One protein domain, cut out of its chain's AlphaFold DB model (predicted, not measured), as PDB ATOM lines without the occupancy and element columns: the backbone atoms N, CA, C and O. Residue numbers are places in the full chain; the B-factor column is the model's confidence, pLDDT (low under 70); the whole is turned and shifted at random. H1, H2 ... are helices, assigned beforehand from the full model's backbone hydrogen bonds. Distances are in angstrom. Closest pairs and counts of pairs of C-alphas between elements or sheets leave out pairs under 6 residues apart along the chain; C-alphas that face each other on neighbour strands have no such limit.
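AT A GLANCE: This is residues 144 to 158 and 178 to 257 of the 329 residues of the protein "GCR1_C domain-containing protein" of Naumovozyma castellii (strain ATCC 76901 / BCRC 22586 / CBS 4309 / NBRC 1992 / NRRL Y-12630) (UniProt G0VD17). H3, the longest helix, lies near the middle, with H4 folded back along one side of it and H1 a short way off both. Away from this group, H2 and H5 form a corner where the end of H2 comes close to the beginning of H5, and the unnamed stretch 178 to 197 winds through the space between H4 and H2. The first residues, 144 to 149, stick out at the H1 end, and H5 lies toward the other end of the longest axis. The printed part has 95 residues with five named helices, H1 to H5 in order along the chain, and no named strand; its class is all helix. It is compact, with a radius of gyration of the C-alphas of 13.4 A and spans of 46 by 31 by 29 A.

HOW THE PARTS SIT: H1, residues 145 to 158, is near H3, residues 214 to 231, with 13 pairs of C-alphas within 10 A. H1 is also near H4, residues 236 to 243, with 5 such pairs. H2, residues 198 to 205, is close to but not clearly touching H5, residues 249 to 256; their closest C-alphas, those of Tyr 205 and Ile 249, are 6.0 A apart. H2 and H5 run the same way at a steep tilt of 68 degrees, only just short of about perpendicular. H3 and H4 are close but not clearly touching, and their closest C-alphas, those of Ile 224 and Phe 239, are 7.6 A apart. They run opposite ways at a shallow tilt of 34.6 degrees, only just short of steep. H2 is apart from H1, H3 and H4, and H5 is apart from H1, H3 and H4. Every O i to N i+4 pair is within hydrogen-bond range in H1, H3, H4 and H5; in H2 it is 3 of 4.

IN THESE COORDINATES: H1 begins at C-alpha 145, at (278.744, 334.164, 181.957), and is 19.7 A long. H2 is 11.0 A long. H3 begins at C-alpha 214, at (284.994, 342.209, 199.104), and is 25.5 A long. H4 is 11.3 A long. H5 is 10.5 A long and ends at C-alpha 256, at (304.801, 324.484, 213.644).

THE WHOLE: The two C-alphas farthest apart, those of Asp 144 and Gly 257, are 46.5 A apart. Residues 159 to 177 are not printed, and C-alphas 158 and 178 across the cut are 21.0 A apart. Of the links that are printed whole, H3 to H4 and H4 to H5 are tight and H2 to H3 is short. The mean pLDDT of the printed part is 71.5; 38 residues are under 70, among them residues 144 to 158 and 229 to 238.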
ATOM      1  N   ASP A 144     277.220 338.715 181.449       60.34
ATOM      2  CA  ASP A 144     278.229 337.852 180.860       60.34
ATOM      3  C   ASP A 144     278.418 336.604 181.758       60.34
ATOM      4  O   ASP A 144     278.432 336.734 182.993       60.34
ATOM      5  N   PRO A 145     278.534 335.391 181.189       62.41
ATOM      6  CA  PRO A 145     278.744 334.164 181.957       62.41
ATOM      7  C   PRO A 145     279.870 334.277 183.000       62.41
ATOM      8  O   PRO A 145     279.787 333.686 184.079       62.41
ATOM      9  N   MET A 146     280.898 335.082 182.722       56.53
ATOM     10  CA  MET A 146     281.985 335.387 183.646       56.53
ATOM     11  C   MET A 146     281.523 336.187 184.867       56.53
ATOM     12  O   MET A 146     281.934 335.873 185.984       56.53
ATOM     13  N   ILE A 147     280.677 337.200 184.675       58.28
ATOM     14  CA  ILE A 147     280.145 338.034 185.763       58.28
ATOM     15  C   ILE A 147     279.206 337.201 186.636       58.28
ATOM     16  O   ILE A 147     279.308 337.245 187.861       58.28
ATOM     17  N   THR A 148     278.357 336.382 186.013       67.00
ATOM     18  CA  THR A 148     277.443 335.475 186.720       67.00
ATOM     19  C   THR A 148     278.215 334.486 187.599       67.00
ATOM     20  O   THR A 148     277.916 334.352 188.782       67.00
ATOM     21  N   SER A 149     279.285 333.883 187.066       63.50
ATOM     22  CA  SER A 149     280.149 332.972 187.826       63.50
ATOM     23  C   SER A 149     280.802 333.653 189.035       63.50
ATOM     24  O   SER A 149     280.801 333.093 190.130       63.50
ATOM     25  N   ILE A 150     281.305 334.885 188.878       61.56
ATOM     26  CA  ILE A 150     281.902 335.643 189.989       61.56
ATOM     27  C   ILE A 150     280.849 335.978 191.054       61.56
ATOM     28  O   ILE A 150     281.120 335.823 192.245       61.56
ATOM     29  N   LEU A 151     279.649 336.404 190.649       64.75
ATOM     30  CA  LEU A 151     278.559 336.712 191.577       64.75
ATOM     31  C   LEU A 151     278.104 335.477 192.363       64.75
ATOM     32  O   LEU A 151     277.835 335.601 193.556       64.75
ATOM     33  N   ASP A 152     278.063 334.300 191.744       68.50
ATOM     34  CA  ASP A 152     277.706 333.052 192.428       68.50
ATOM     35  C   ASP A 152     278.776 332.614 193.438       68.50
ATOM     36  O   ASP A 152     278.443 332.205 194.555       68.50
ATOM     37  N   ILE A 153     280.061 332.790 193.113       64.75
ATOM     38  CA  ILE A 153     281.172 332.566 194.054       64.75
ATOM     39  C   ILE A 153     281.066 333.531 195.242       64.75
ATOM     40  O   ILE A 153     281.129 333.107 196.397       64.75
ATOM     41  N   VAL A 154     280.853 334.826 194.978       63.94
ATOM     42  CA  VAL A 154     280.709 335.843 196.031       63.94
ATOM     43  C   VAL A 154     279.484 335.562 196.896       63.94
ATOM     44  O   VAL A 154     279.597 335.634 198.113       63.94
ATOM     45  N   LYS A 155     278.339 335.179 196.320       64.75
ATOM     46  CA  LYS A 155     277.140 334.783 197.081       64.75
ATOM     47  C   LYS A 155     277.391 333.555 197.952       64.75
ATOM     48  O   LYS A 155     276.933 333.529 199.088       64.75
ATOM     49  N   THR A 156     278.130 332.565 197.450       65.44
ATOM     50  CA  THR A 156     278.480 331.353 198.210       65.44
ATOM     51  C   THR A 156     279.377 331.673 199.408       65.44
ATOM     52  O   THR A 156     279.235 331.057 200.459       65.44
ATOM     53  N   LEU A 157     280.269 332.660 199.275       57.78
ATOM     54  CA  LEU A 157     281.171 333.104 200.344       57.78
ATOM     55  C   LEU A 157     280.529 334.118 201.304       57.78
ATOM     56  O   LEU A 157     280.846 334.129 202.489       57.78
ATOM     57  N   ALA A 158     279.640 334.972 200.795       54.69
ATOM     58  CA  ALA A 158     278.913 335.977 201.566       54.69
ATOM     59  C   ALA A 158     277.687 335.400 202.279       54.69
ATOM     60  O   ALA A 158     277.167 336.048 203.185       54.69
ATOM     61  N   ASP A 178     292.706 320.620 209.644       72.06
ATOM     62  CA  ASP A 178     291.285 320.851 209.354       72.06
ATOM     63  C   ASP A 178     291.082 321.837 208.190       72.06
ATOM     64  O   ASP A 178     289.948 322.116 207.797       72.06
ATOM     65  N   ASP A 179     292.168 322.386 207.626       77.00
ATOM     66  CA  ASP A 179     292.065 323.207 206.427       77.00
ATOM     67  C   ASP A 179     291.776 322.302 205.217       77.00
ATOM     68  O   ASP A 179     292.617 321.466 204.867       77.00
ATOM     69  N   PRO A 180     290.637 322.482 204.519       77.69
ATOM     70  CA  PRO A 180     290.276 321.651 203.369       77.69
ATOM     71  C   PRO A 180     291.302 321.734 202.228       77.69
ATOM     72  O   PRO A 180     291.296 320.896 201.329       77.69
ATOM     73  N   CYS A 181     292.194 322.729 202.257       79.81
ATOM     74  CA  CYS A 181     293.244 322.933 201.267       79.81
ATOM     75  C   CYS A 181     294.582 322.284 201.626       79.81
ATOM     76  O   CYS A 181     295.527 322.472 200.862       79.81
ATOM     77  N   ALA A 182     294.718 321.593 202.763       78.50
ATOM     78  CA  ALA A 182     296.016 321.109 203.263       78.50
ATOM     79  C   ALA A 182     296.782 320.214 202.271       78.50
ATOM     80  O   ALA A 182     298.007 320.122 202.340       78.50
ATOM     81  N   HIS A 183     296.068 319.584 201.337       77.12
ATOM     82  CA  HIS A 183     296.625 318.704 200.309       77.12
ATOM     83  C   HIS A 183     296.881 319.400 198.965       77.12
ATOM     84  O   HIS A 183     297.427 318.786 198.053       77.12
ATOM     85  N   LEU A 184     296.469 320.660 198.813       74.69
ATOM     86  CA  LEU A 184     296.595 321.373 197.551       74.69
ATOM     87  C   LEU A 184     297.978 322.018 197.399       74.69
ATOM     88  O   LEU A 184     298.548 322.509 198.379       74.69
ATOM     89  N   PRO A 185     298.492 322.123 196.161       69.00
ATOM     90  CA  PRO A 185     299.636 322.977 195.862       69.00
ATOM     91  C   PRO A 185     299.405 324.420 196.340       69.00
ATOM     92  O   PRO A 185     298.269 324.897 196.422       69.00
ATOM     93  N   ASN A 186     300.490 325.139 196.631       69.62
ATOM     94  CA  ASN A 186     300.469 326.494 197.188       69.62
ATOM     95  C   ASN A 186     299.771 326.602 198.558       69.62
ATOM     96  O   ASN A 186     299.232 327.662 198.890       69.62
ATOM     97  N   TYR A 187     299.709 325.533 199.363       72.44
ATOM     98  CA  TYR A 187     299.102 325.583 200.697       72.44
ATOM     99  C   TYR A 187     299.782 326.628 201.600       72.44
ATOM    100  O   TYR A 187     301.002 326.690 201.700       72.44
ATOM    101  N   GLY A 188     298.985 327.497 202.232       65.06
ATOM    102  CA  GLY A 188     299.479 328.618 203.043       65.06
ATOM    103  C   GLY A 188     300.145 329.765 202.261       65.06
ATOM    104  O   GLY A 188     300.460 330.788 202.861       65.06
ATOM    105  N   VAL A 189     300.326 329.634 200.941       67.94
ATOM    106  CA  VAL A 189     301.068 330.569 200.076       67.94
ATOM    107  C   VAL A 189     300.174 331.016 198.913       67.94
ATOM    108  O   VAL A 189     300.401 330.660 197.765       67.94
ATOM    109  N   ILE A 190     299.118 331.786 199.196       69.19
ATOM    110  CA  ILE A 190     298.355 332.478 198.139       69.19
ATOM    111  C   ILE A 190     298.776 333.934 198.106       69.19
ATOM    112  O   ILE A 190     298.806 334.610 199.133       69.19
ATOM    113  N   LEU A 191     299.047 334.420 196.901       67.69
ATOM    114  CA  LEU A 191     299.151 335.842 196.638       67.69
ATOM    115  C   LEU A 191     297.772 336.349 196.240       67.69
ATOM    116  O   LEU A 191     297.309 336.114 195.129       67.69
ATOM    117  N   CYS A 192     297.115 337.059 197.154       68.31
ATOM    118  CA  CYS A 192     295.844 337.707 196.839       68.31
ATOM    119  C   CYS A 192     296.063 338.836 195.820       68.31
ATOM    120  O   CYS A 192     295.217 339.105 194.963       68.31
ATOM    121  N   LYS A 193     297.233 339.480 195.885       70.19
ATOM    122  CA  LYS A 193     297.705 340.467 194.916       70.19
ATOM    123  C   LYS A 193     299.172 340.242 194.584       70.19
ATOM    124  O   LYS A 193     299.960 339.866 195.449       70.19
ATOM    125  N   SER A 194     299.542 340.550 193.344       69.50
ATOM    126  CA  SER A 194     300.944 340.640 192.945       69.50
ATOM    127  C   SER A 194     301.616 341.782 193.716       69.50
ATOM    128  O   SER A 194     301.198 342.934 193.577       69.50
ATOM    129  N   PRO A 195     302.633 341.503 194.540       73.38
ATOM    130  CA  PRO A 195     303.282 342.536 195.334       73.38
ATOM    131  C   PRO A 195     304.242 343.363 194.478       73.38
ATOM    132  O   PRO A 195     304.963 342.816 193.644       73.38
ATOM    133  N   SER A 196     304.319 344.671 194.735       76.19
ATOM    134  CA  SER A 196     305.306 345.557 194.098       76.19
ATOM    135  C   SER A 196     306.581 345.731 194.927       76.19
ATOM    136  O   SER A 196     307.567 346.288 194.448       76.19
ATOM    137  N   SER A 197     306.601 345.232 196.167       73.81
ATOM    138  CA  SER A 197     307.781 345.259 197.034       73.81
ATOM    139  C   SER A 197     307.897 344.007 197.897       73.81
ATOM    140  O   SER A 197     306.925 343.289 198.132       73.81
ATOM    141  N   SER A 198     309.099 343.766 198.434       64.62
ATOM    142  CA  SER A 198     309.303 342.668 199.383       64.62
ATOM    143  C   SER A 198     308.434 342.824 200.632       64.62
ATOM    144  O   SER A 198     307.920 341.815 201.085       64.62
ATOM    145  N   SER A 199     308.234 344.045 201.153       68.88
ATOM    146  CA  SER A 199     307.381 344.298 202.331       68.88
ATOM    147  C   SER A 199     305.938 343.860 202.083       68.88
ATOM    148  O   SER A 199     305.397 343.062 202.842       68.88
ATOM    149  N   GLN A 200     305.361 344.300 200.963       74.25
ATOM    150  CA  GLN A 200     303.993 343.946 200.582       74.25
ATOM    151  C   GLN A 200     303.814 342.445 200.376       74.25
ATOM    152  O   GLN A 200     302.777 341.903 200.719       74.25
ATOM    153  N   LEU A 201     304.826 341.752 199.851       72.38
ATOM    154  CA  LEU A 201     304.759 340.308 199.630       72.38
ATOM    155  C   LEU A 201     304.456 339.536 200.923       72.38
ATOM    156  O   LEU A 201     303.742 338.541 200.893       72.38
ATOM    157  N   TRP A 202     304.955 340.001 202.066       72.75
ATOM    158  CA  TRP A 202     304.623 339.388 203.347       72.75
ATOM    159  C   TRP A 202     303.231 339.740 203.840       72.75
ATOM    160  O   TRP A 202     302.537 338.861 204.340       72.75
ATOM    161  N   ASP A 203     302.822 340.992 203.662       75.56
ATOM    162  CA  ASP A 203     301.461 341.420 203.981       75.56
ATOM    163  C   ASP A 203     300.432 340.665 203.136       75.56
ATOM    164  O   ASP A 203     299.320 340.429 203.587       75.56
ATOM    165  N   GLU A 204     300.791 340.245 201.923       76.19
ATOM    166  CA  GLU A 204     299.949 339.373 201.106       76.19
ATOM    167  C   GLU A 204     299.945 337.928 201.620       76.19
ATOM    168  O   GLU A 204     298.890 337.304 201.661       76.19
ATOM    169  N   TYR A 205     301.078 337.399 202.090       72.81
ATOM    170  CA  TYR A 205     301.143 336.029 202.614       72.81
ATOM    171  C   TYR A 205     300.467 335.817 203.973       72.81
ATOM    172  O   TYR A 205     300.238 334.675 204.381       72.81
ATOM    173  N   THR A 206     300.180 336.884 204.716       74.38
ATOM    174  CA  THR A 206     299.414 336.793 205.965       74.38
ATOM    175  C   THR A 206     297.914 336.692 205.712       74.38
ATOM    176  O   THR A 206     297.194 336.257 206.611       74.38
ATOM    177  N   LYS A 207     297.449 337.050 204.509       80.50
ATOM    178  CA  LYS A 207     296.031 337.105 204.168       80.50
ATOM    179  C   LYS A 207     295.455 335.722 203.904       80.50
ATOM    180  O   LYS A 207     296.089 334.851 203.309       80.50
ATOM    181  N   VAL A 208     294.209 335.561 204.323       82.38
ATOM    182  CA  VAL A 208     293.382 334.385 204.068       82.38
ATOM    183  C   VAL A 208     292.166 334.847 203.264       82.38
ATOM    184  O   VAL A 208     291.564 335.844 203.659       82.38
ATOM    185  N   PRO A 209     291.777 334.168 202.167       81.38
ATOM    186  CA  PRO A 209     290.681 334.618 201.305       81.38
ATOM    187  C   PRO A 209     289.374 334.921 202.052       81.38
ATOM    188  O   PRO A 209     288.770 335.963 201.816       81.38
ATOM    189  N   ASN A 210     289.000 334.075 203.014       76.94
ATOM    190  CA  ASN A 210     287.792 334.239 203.833       76.94
ATOM    191  C   ASN A 210     287.821 335.448 204.789       76.94
ATOM    192  O   ASN A 210     286.788 335.818 205.337       76.94
ATOM    193  N   GLU A 211     288.988 336.055 205.013       82.12
ATOM    194  CA  GLU A 211     289.159 337.236 205.870       82.12
ATOM    195  C   GLU A 211     289.272 338.535 205.052       82.12
ATOM    196  O   GLU A 211     289.373 339.627 205.617       82.12
ATOM    197  N   LEU A 212     289.279 338.441 203.718       81.50
ATOM    198  CA  LEU A 212     289.427 339.597 202.842       81.50
ATOM    199  C   LEU A 212     288.133 340.403 202.750       81.50
ATOM    200  O   LEU A 212     287.038 339.863 202.609       81.50
ATOM    201  N   GLY A 213     288.274 341.729 202.706       81.25
ATOM    202  CA  GLY A 213     287.183 342.591 202.260       81.25
ATOM    203  C   GLY A 213     286.812 342.300 200.802       81.25
ATOM    204  O   GLY A 213     287.662 341.897 200.007       81.25
ATOM    205  N   VAL A 214     285.559 342.565 200.423       78.12
ATOM    206  CA  VAL A 214     284.994 342.209 199.104       78.12
ATOM    207  C   VAL A 214     285.861 342.675 197.931       78.12
ATOM    208  O   VAL A 214     286.106 341.914 196.999       78.12
ATOM    209  N   LYS A 215     286.403 343.897 197.997       80.12
ATOM    210  CA  LYS A 215     287.311 344.430 196.969       80.12
ATOM    211  C   LYS A 215     288.576 343.580 196.804       80.12
ATOM    212  O   LYS A 215     289.020 343.340 195.683       80.12
ATOM    213  N   ASP A 216     289.172 343.148 197.909       79.75
ATOM    214  CA  ASP A 216     290.406 342.363 197.900       79.75
ATOM    215  C   ASP A 216     290.142 340.910 197.511       79.75
ATOM    216  O   ASP A 216     290.936 340.330 196.772       79.75
ATOM    217  N   LEU A 217     288.999 340.365 197.929       81.56
ATOM    218  CA  LEU A 217     288.520 339.058 197.496       81.56
ATOM    219  C   LEU A 217     288.295 339.026 195.979       81.56
ATOM    220  O   LEU A 217     288.789 338.121 195.317       81.56
ATOM    221  N   MET A 218     287.642 340.043 195.411       78.44
ATOM    222  CA  MET A 218     287.434 340.166 193.962       78.44
ATOM    223  C   MET A 218     288.768 340.184 193.202       78.44
ATOM    224  O   MET A 218     288.935 339.488 192.203       78.44
ATOM    225  N   MET A 219     289.752 340.945 193.696       81.25
ATOM    226  CA  MET A 219     291.094 340.976 193.107       81.25
ATOM    227  C   MET A 219     291.804 339.623 193.209       81.25
ATOM    228  O   MET A 219     292.437 339.201 192.245       81.25
ATOM    229  N   CYS A 220     291.675 338.937 194.346       78.94
ATOM    230  CA  CYS A 220     292.213 337.596 194.559       78.94
ATOM    231  C   CYS A 220     291.617 336.596 193.556       78.94
ATOM    232  O   CYS A 220     292.359 335.925 192.843       78.94
ATOM    233  N   VAL A 221     290.286 336.578 193.419       80.56
ATOM    234  CA  VAL A 221     289.549 335.752 192.449       80.56
ATOM    235  C   VAL A 221     290.043 335.997 191.023       80.56
ATOM    236  O   VAL A 221     290.357 335.047 190.307       80.56
ATOM    237  N   LEU A 222     290.160 337.264 190.615       79.81
ATOM    238  CA  LEU A 222     290.631 337.625 189.276       79.81
ATOM    239  C   LEU A 222     292.081 337.193 189.028       79.81
ATOM    240  O   LEU A 222     292.389 336.716 187.938       79.81
ATOM    241  N   ASN A 223     292.965 337.352 190.014       76.50
ATOM    242  CA  ASN A 223     294.370 336.963 189.884       76.50
ATOM    243  C   ASN A 223     294.524 335.445 189.788       76.50
ATOM    244  O   ASN A 223     295.187 334.964 188.876       76.50
ATOM    245  N   ILE A 224     293.846 334.691 190.657       74.62
ATOM    246  CA  ILE A 224     293.899 333.229 190.606       74.62
ATOM    247  C   ILE A 224     293.319 332.728 189.280       74.62
ATOM    248  O   ILE A 224     293.911 331.860 188.651       74.62
ATOM    249  N   LYS A 225     292.204 333.296 188.799       74.69
ATOM    250  CA  LYS A 225     291.624 332.899 187.509       74.69
ATOM    251  C   LYS A 225     292.590 333.138 186.341       74.69
ATOM    252  O   LYS A 225     292.744 332.252 185.507       74.69
ATOM    253  N   LYS A 226     293.290 334.278 186.321       75.31
ATOM    254  CA  LYS A 226     294.355 334.543 185.338       75.31
ATOM    255  C   LYS A 226     295.479 333.509 185.416       75.31
ATOM    256  O   LYS A 226     295.939 333.036 184.380       75.31
ATOM    257  N   ASP A 227     295.895 333.133 186.623       69.88
ATOM    258  CA  ASP A 227     296.935 332.120 186.817       69.88
ATOM    259  C   ASP A 227     296.476 330.724 186.361       69.88
ATOM    260  O   ASP A 227     297.281 329.973 185.805       69.88
ATOM    261  N   LEU A 228     295.196 330.377 186.542       70.31
ATOM    262  CA  LEU A 228     294.603 329.128 186.044       70.31
ATOM    263  C   LEU A 228     294.556 329.098 184.510       70.31
ATOM    264  O   LEU A 228     294.941 328.098 183.905       70.31
ATOM    265  N   GLU A 229     294.130 330.200 183.887       69.81
ATOM    266  CA  GLU A 229     294.091 330.358 182.427       69.81
ATOM    267  C   GLU A 229     295.495 330.271 181.807       69.81
ATOM    268  O   GLU A 229     295.664 329.696 180.733       69.81
ATOM    269  N   TYR A 230     296.517 330.788 182.496       68.31
ATOM    270  CA  TYR A 230     297.902 330.744 182.024       68.31
ATOM    271  C   TYR A 230     298.571 329.375 182.228       68.31
ATOM    272  O   TYR A 230     299.374 328.949 181.396       68.31
ATOM    273  N   ASN A 231     298.255 328.665 183.319       62.91
ATOM    274  CA  ASN A 231     298.967 327.441 183.704       62.91
ATOM    275  C   ASN A 231     298.323 326.121 183.240       62.91
ATOM    276  O   ASN A 231     298.925 325.076 183.485       62.91
ATOM    277  N   ASN A 232     297.168 326.135 182.556       55.31
ATOM    278  CA  ASN A 232     296.508 325.009 181.847       55.31
ATOM    279  C   ASN A 232     296.309 323.668 182.605       55.31
ATOM    280  O   ASN A 232     295.757 322.730 182.037       55.31
ATOM    281  N   ASN A 233     296.731 323.553 183.866       54.62
ATOM    282  CA  ASN A 233     296.889 322.277 184.576       54.62
ATOM    283  C   ASN A 233     296.174 322.226 185.931       54.62
ATOM    284  O   ASN A 233     296.369 321.275 186.683       54.62
ATOM    285  N   GLN A 234     295.390 323.243 186.282       57.34
ATOM    286  CA  GLN A 234     294.814 323.370 187.619       57.34
ATOM    287  C   GLN A 234     293.297 323.530 187.492       57.34
ATOM    288  O   GLN A 234     292.810 324.317 186.679       57.34
ATOM    289  N   SER A 235     292.548 322.672 188.186       57.59
ATOM    290  CA  SER A 235     291.121 322.483 187.932       57.59
ATOM    291  C   SER A 235     290.290 323.585 188.593       57.59
ATOM    292  O   SER A 235     290.668 324.146 189.619       57.59
ATOM    293  N   VAL A 236     289.102 323.866 188.051       58.19
ATOM    294  CA  VAL A 236     288.128 324.796 188.660       58.19
ATOM    295  C   VAL A 236     287.728 324.354 190.081       58.19
ATOM    296  O   VAL A 236     287.390 325.187 190.916       58.19
ATOM    297  N   GLN A 237     287.826 323.059 190.399       55.38
ATOM    298  CA  GLN A 237     287.573 322.541 191.748       55.38
ATOM    299  C   GLN A 237     288.653 322.979 192.751       55.38
ATOM    300  O   GLN A 237     288.338 323.253 193.911       55.38
ATOM    301  N   ASP A 238     289.901 323.136 192.303       68.62
ATOM    302  CA  ASP A 238     290.994 323.638 193.142       68.62
ATOM    303  C   ASP A 238     290.769 325.104 193.521       68.62
ATOM    304  O   ASP A 238     291.139 325.528 194.612       68.62
ATOM    305  N   PHE A 239     290.105 325.873 192.654       72.00
ATOM    306  CA  PHE A 239     289.779 327.274 192.895       72.00
ATOM    307  C   PHE A 239     288.766 327.469 194.031       72.00
ATOM    308  O   PHE A 239     289.003 328.261 194.944       72.00
ATOM    309  N   GLU A 240     287.653 326.730 194.015       74.31
ATOM    310  CA  GLU A 240     286.658 326.804 195.093       74.31
ATOM    311  C   GLU A 240     287.242 326.365 196.436       74.31
ATOM    312  O   GLU A 240     286.920 326.940 197.478       74.31
ATOM    313  N   LEU A 241     288.118 325.357 196.417       76.56
ATOM    314  CA  LEU A 241     288.849 324.933 197.603       76.56
ATOM    315  C   LEU A 241     289.798 326.034 198.078       76.56
ATOM    316  O   LEU A 241     289.729 326.407 199.242       76.56
ATOM    317  N   ILE A 242     290.602 326.622 197.186       76.00
ATOM    318  CA  ILE A 242     291.520 327.734 197.484       76.00
ATOM    319  C   ILE A 242     290.815 328.883 198.215       76.00
ATOM    320  O   ILE A 242     291.371 329.423 199.174       76.00
ATOM    321  N   LEU A 243     289.592 329.235 197.812       79.00
ATOM    322  CA  LEU A 243     288.813 330.281 198.479       79.00
ATOM    323  C   LEU A 243     288.348 329.873 199.882       79.00
ATOM    324  O   LEU A 243     288.276 330.724 200.757       79.00
ATOM    325  N   LYS A 244     288.115 328.581 200.139       79.44
ATOM    326  CA  LYS A 244     287.742 328.049 201.464       79.44
ATOM    327  C   LYS A 244     288.912 327.944 202.442       79.44
ATOM    328  O   LYS A 244     288.717 327.492 203.571       79.44
ATOM    329  N   ARG A 245     290.117 328.348 202.042       79.62
ATOM    330  CA  ARG A 245     291.302 328.289 202.895       79.62
ATOM    331  C   ARG A 245     291.099 329.065 204.194       79.62
ATOM    332  O   ARG A 245     290.509 330.144 204.207       79.62
ATOM    333  N   THR A 246     291.639 328.526 205.281       82.44
ATOM    334  CA  THR A 246     291.588 329.134 206.622       82.44
ATOM    335  C   THR A 246     292.980 329.404 207.195       82.44
ATOM    336  O   THR A 246     293.123 330.093 208.206       82.44
ATOM    337  N   THR A 247     294.024 328.897 206.537       79.75
ATOM    338  CA  THR A 247     295.391 328.933 207.047       79.75
ATOM    339  C   THR A 247     296.326 329.765 206.167       79.75
ATOM    340  O   THR A 247     296.488 329.503 204.977       79.75
ATOM    341  N   SER A 248     296.992 330.758 206.773       77.81
ATOM    342  CA  SER A 248     298.061 331.557 206.153       77.81
ATOM    343  C   SER A 248     299.457 331.038 206.505       77.81
ATOM    344  O   SER A 248     299.635 330.315 207.494       77.81
ATOM    345  N   ILE A 249     300.484 331.474 205.763       75.56
ATOM    346  CA  ILE A 249     301.880 331.118 206.067       75.56
ATOM    347  C   ILE A 249     302.258 331.525 207.495       75.56
ATOM    348  O   ILE A 249     302.934 330.790 208.207       75.56
ATOM    349  N   GLN A 250     301.789 332.694 207.942       74.50
ATOM    350  CA  GLN A 250     302.118 333.230 209.256       74.50
ATOM    351  C   GLN A 250     301.499 332.377 210.364       74.50
ATOM    352  O   GLN A 250     302.097 332.218 211.431       74.50
ATOM    353  N   ARG A 251     300.306 331.831 210.118       76.19
ATOM    354  CA  ARG A 251     299.640 330.908 211.032       76.19
ATOM    355  C   ARG A 251     300.394 329.582 211.112       76.19
ATOM    356  O   ARG A 251     300.664 329.130 212.221       76.19
ATOM    357  N   LEU A 252     300.818 329.022 209.977       74.62
ATOM    358  CA  LEU A 252     301.647 327.808 209.948       74.62
ATOM    359  C   LEU A 252     302.946 327.985 210.727       74.62
ATOM    360  O   LEU A 252     303.298 327.128 211.529       74.62
ATOM    361  N   GLU A 253     303.608 329.132 210.579       72.12
ATOM    362  CA  GLU A 253     304.821 329.439 211.344       72.12
ATOM    363  C   GLU A 253     304.594 329.508 212.855       72.12
ATOM    364  O   GLU A 253     305.465 329.121 213.632       72.12
ATOM    365  N   LYS A 254     303.456 330.057 213.288       73.06
ATOM    366  CA  LYS A 254     303.126 330.121 214.715       73.06
ATOM    367  C   LYS A 254     302.871 328.725 215.282       73.06
ATOM    368  O   LYS A 254     303.268 328.471 216.413       73.06
ATOM    369  N   LEU A 255     302.225 327.855 214.505       71.25
ATOM    370  CA  LEU A 255     301.804 326.520 214.936       71.25
ATOM    371  C   LEU A 255     302.948 325.504 214.926       71.25
ATOM    372  O   LEU A 255     303.133 324.783 215.899       71.25
ATOM    373  N   LEU A 256     303.725 325.464 213.845       67.12
ATOM    374  CA  LEU A 256     304.801 324.484 213.644       67.12
ATOM    375  C   LEU A 256     306.140 324.951 214.227       67.12
ATOM    376  O   LEU A 256     307.132 324.228 214.221       67.12
ATOM    377  N   GLY A 257     306.160 326.166 214.770       59.75
ATOM    378  CA  GLY A 257     307.319 326.748 215.414       59.75
ATOM    379  C   GLY A 257     308.214 327.530 214.459       59.75
ATOM    380  O   GLY A 257     308.303 327.324 213.250       59.75
TER     381      GLY A 257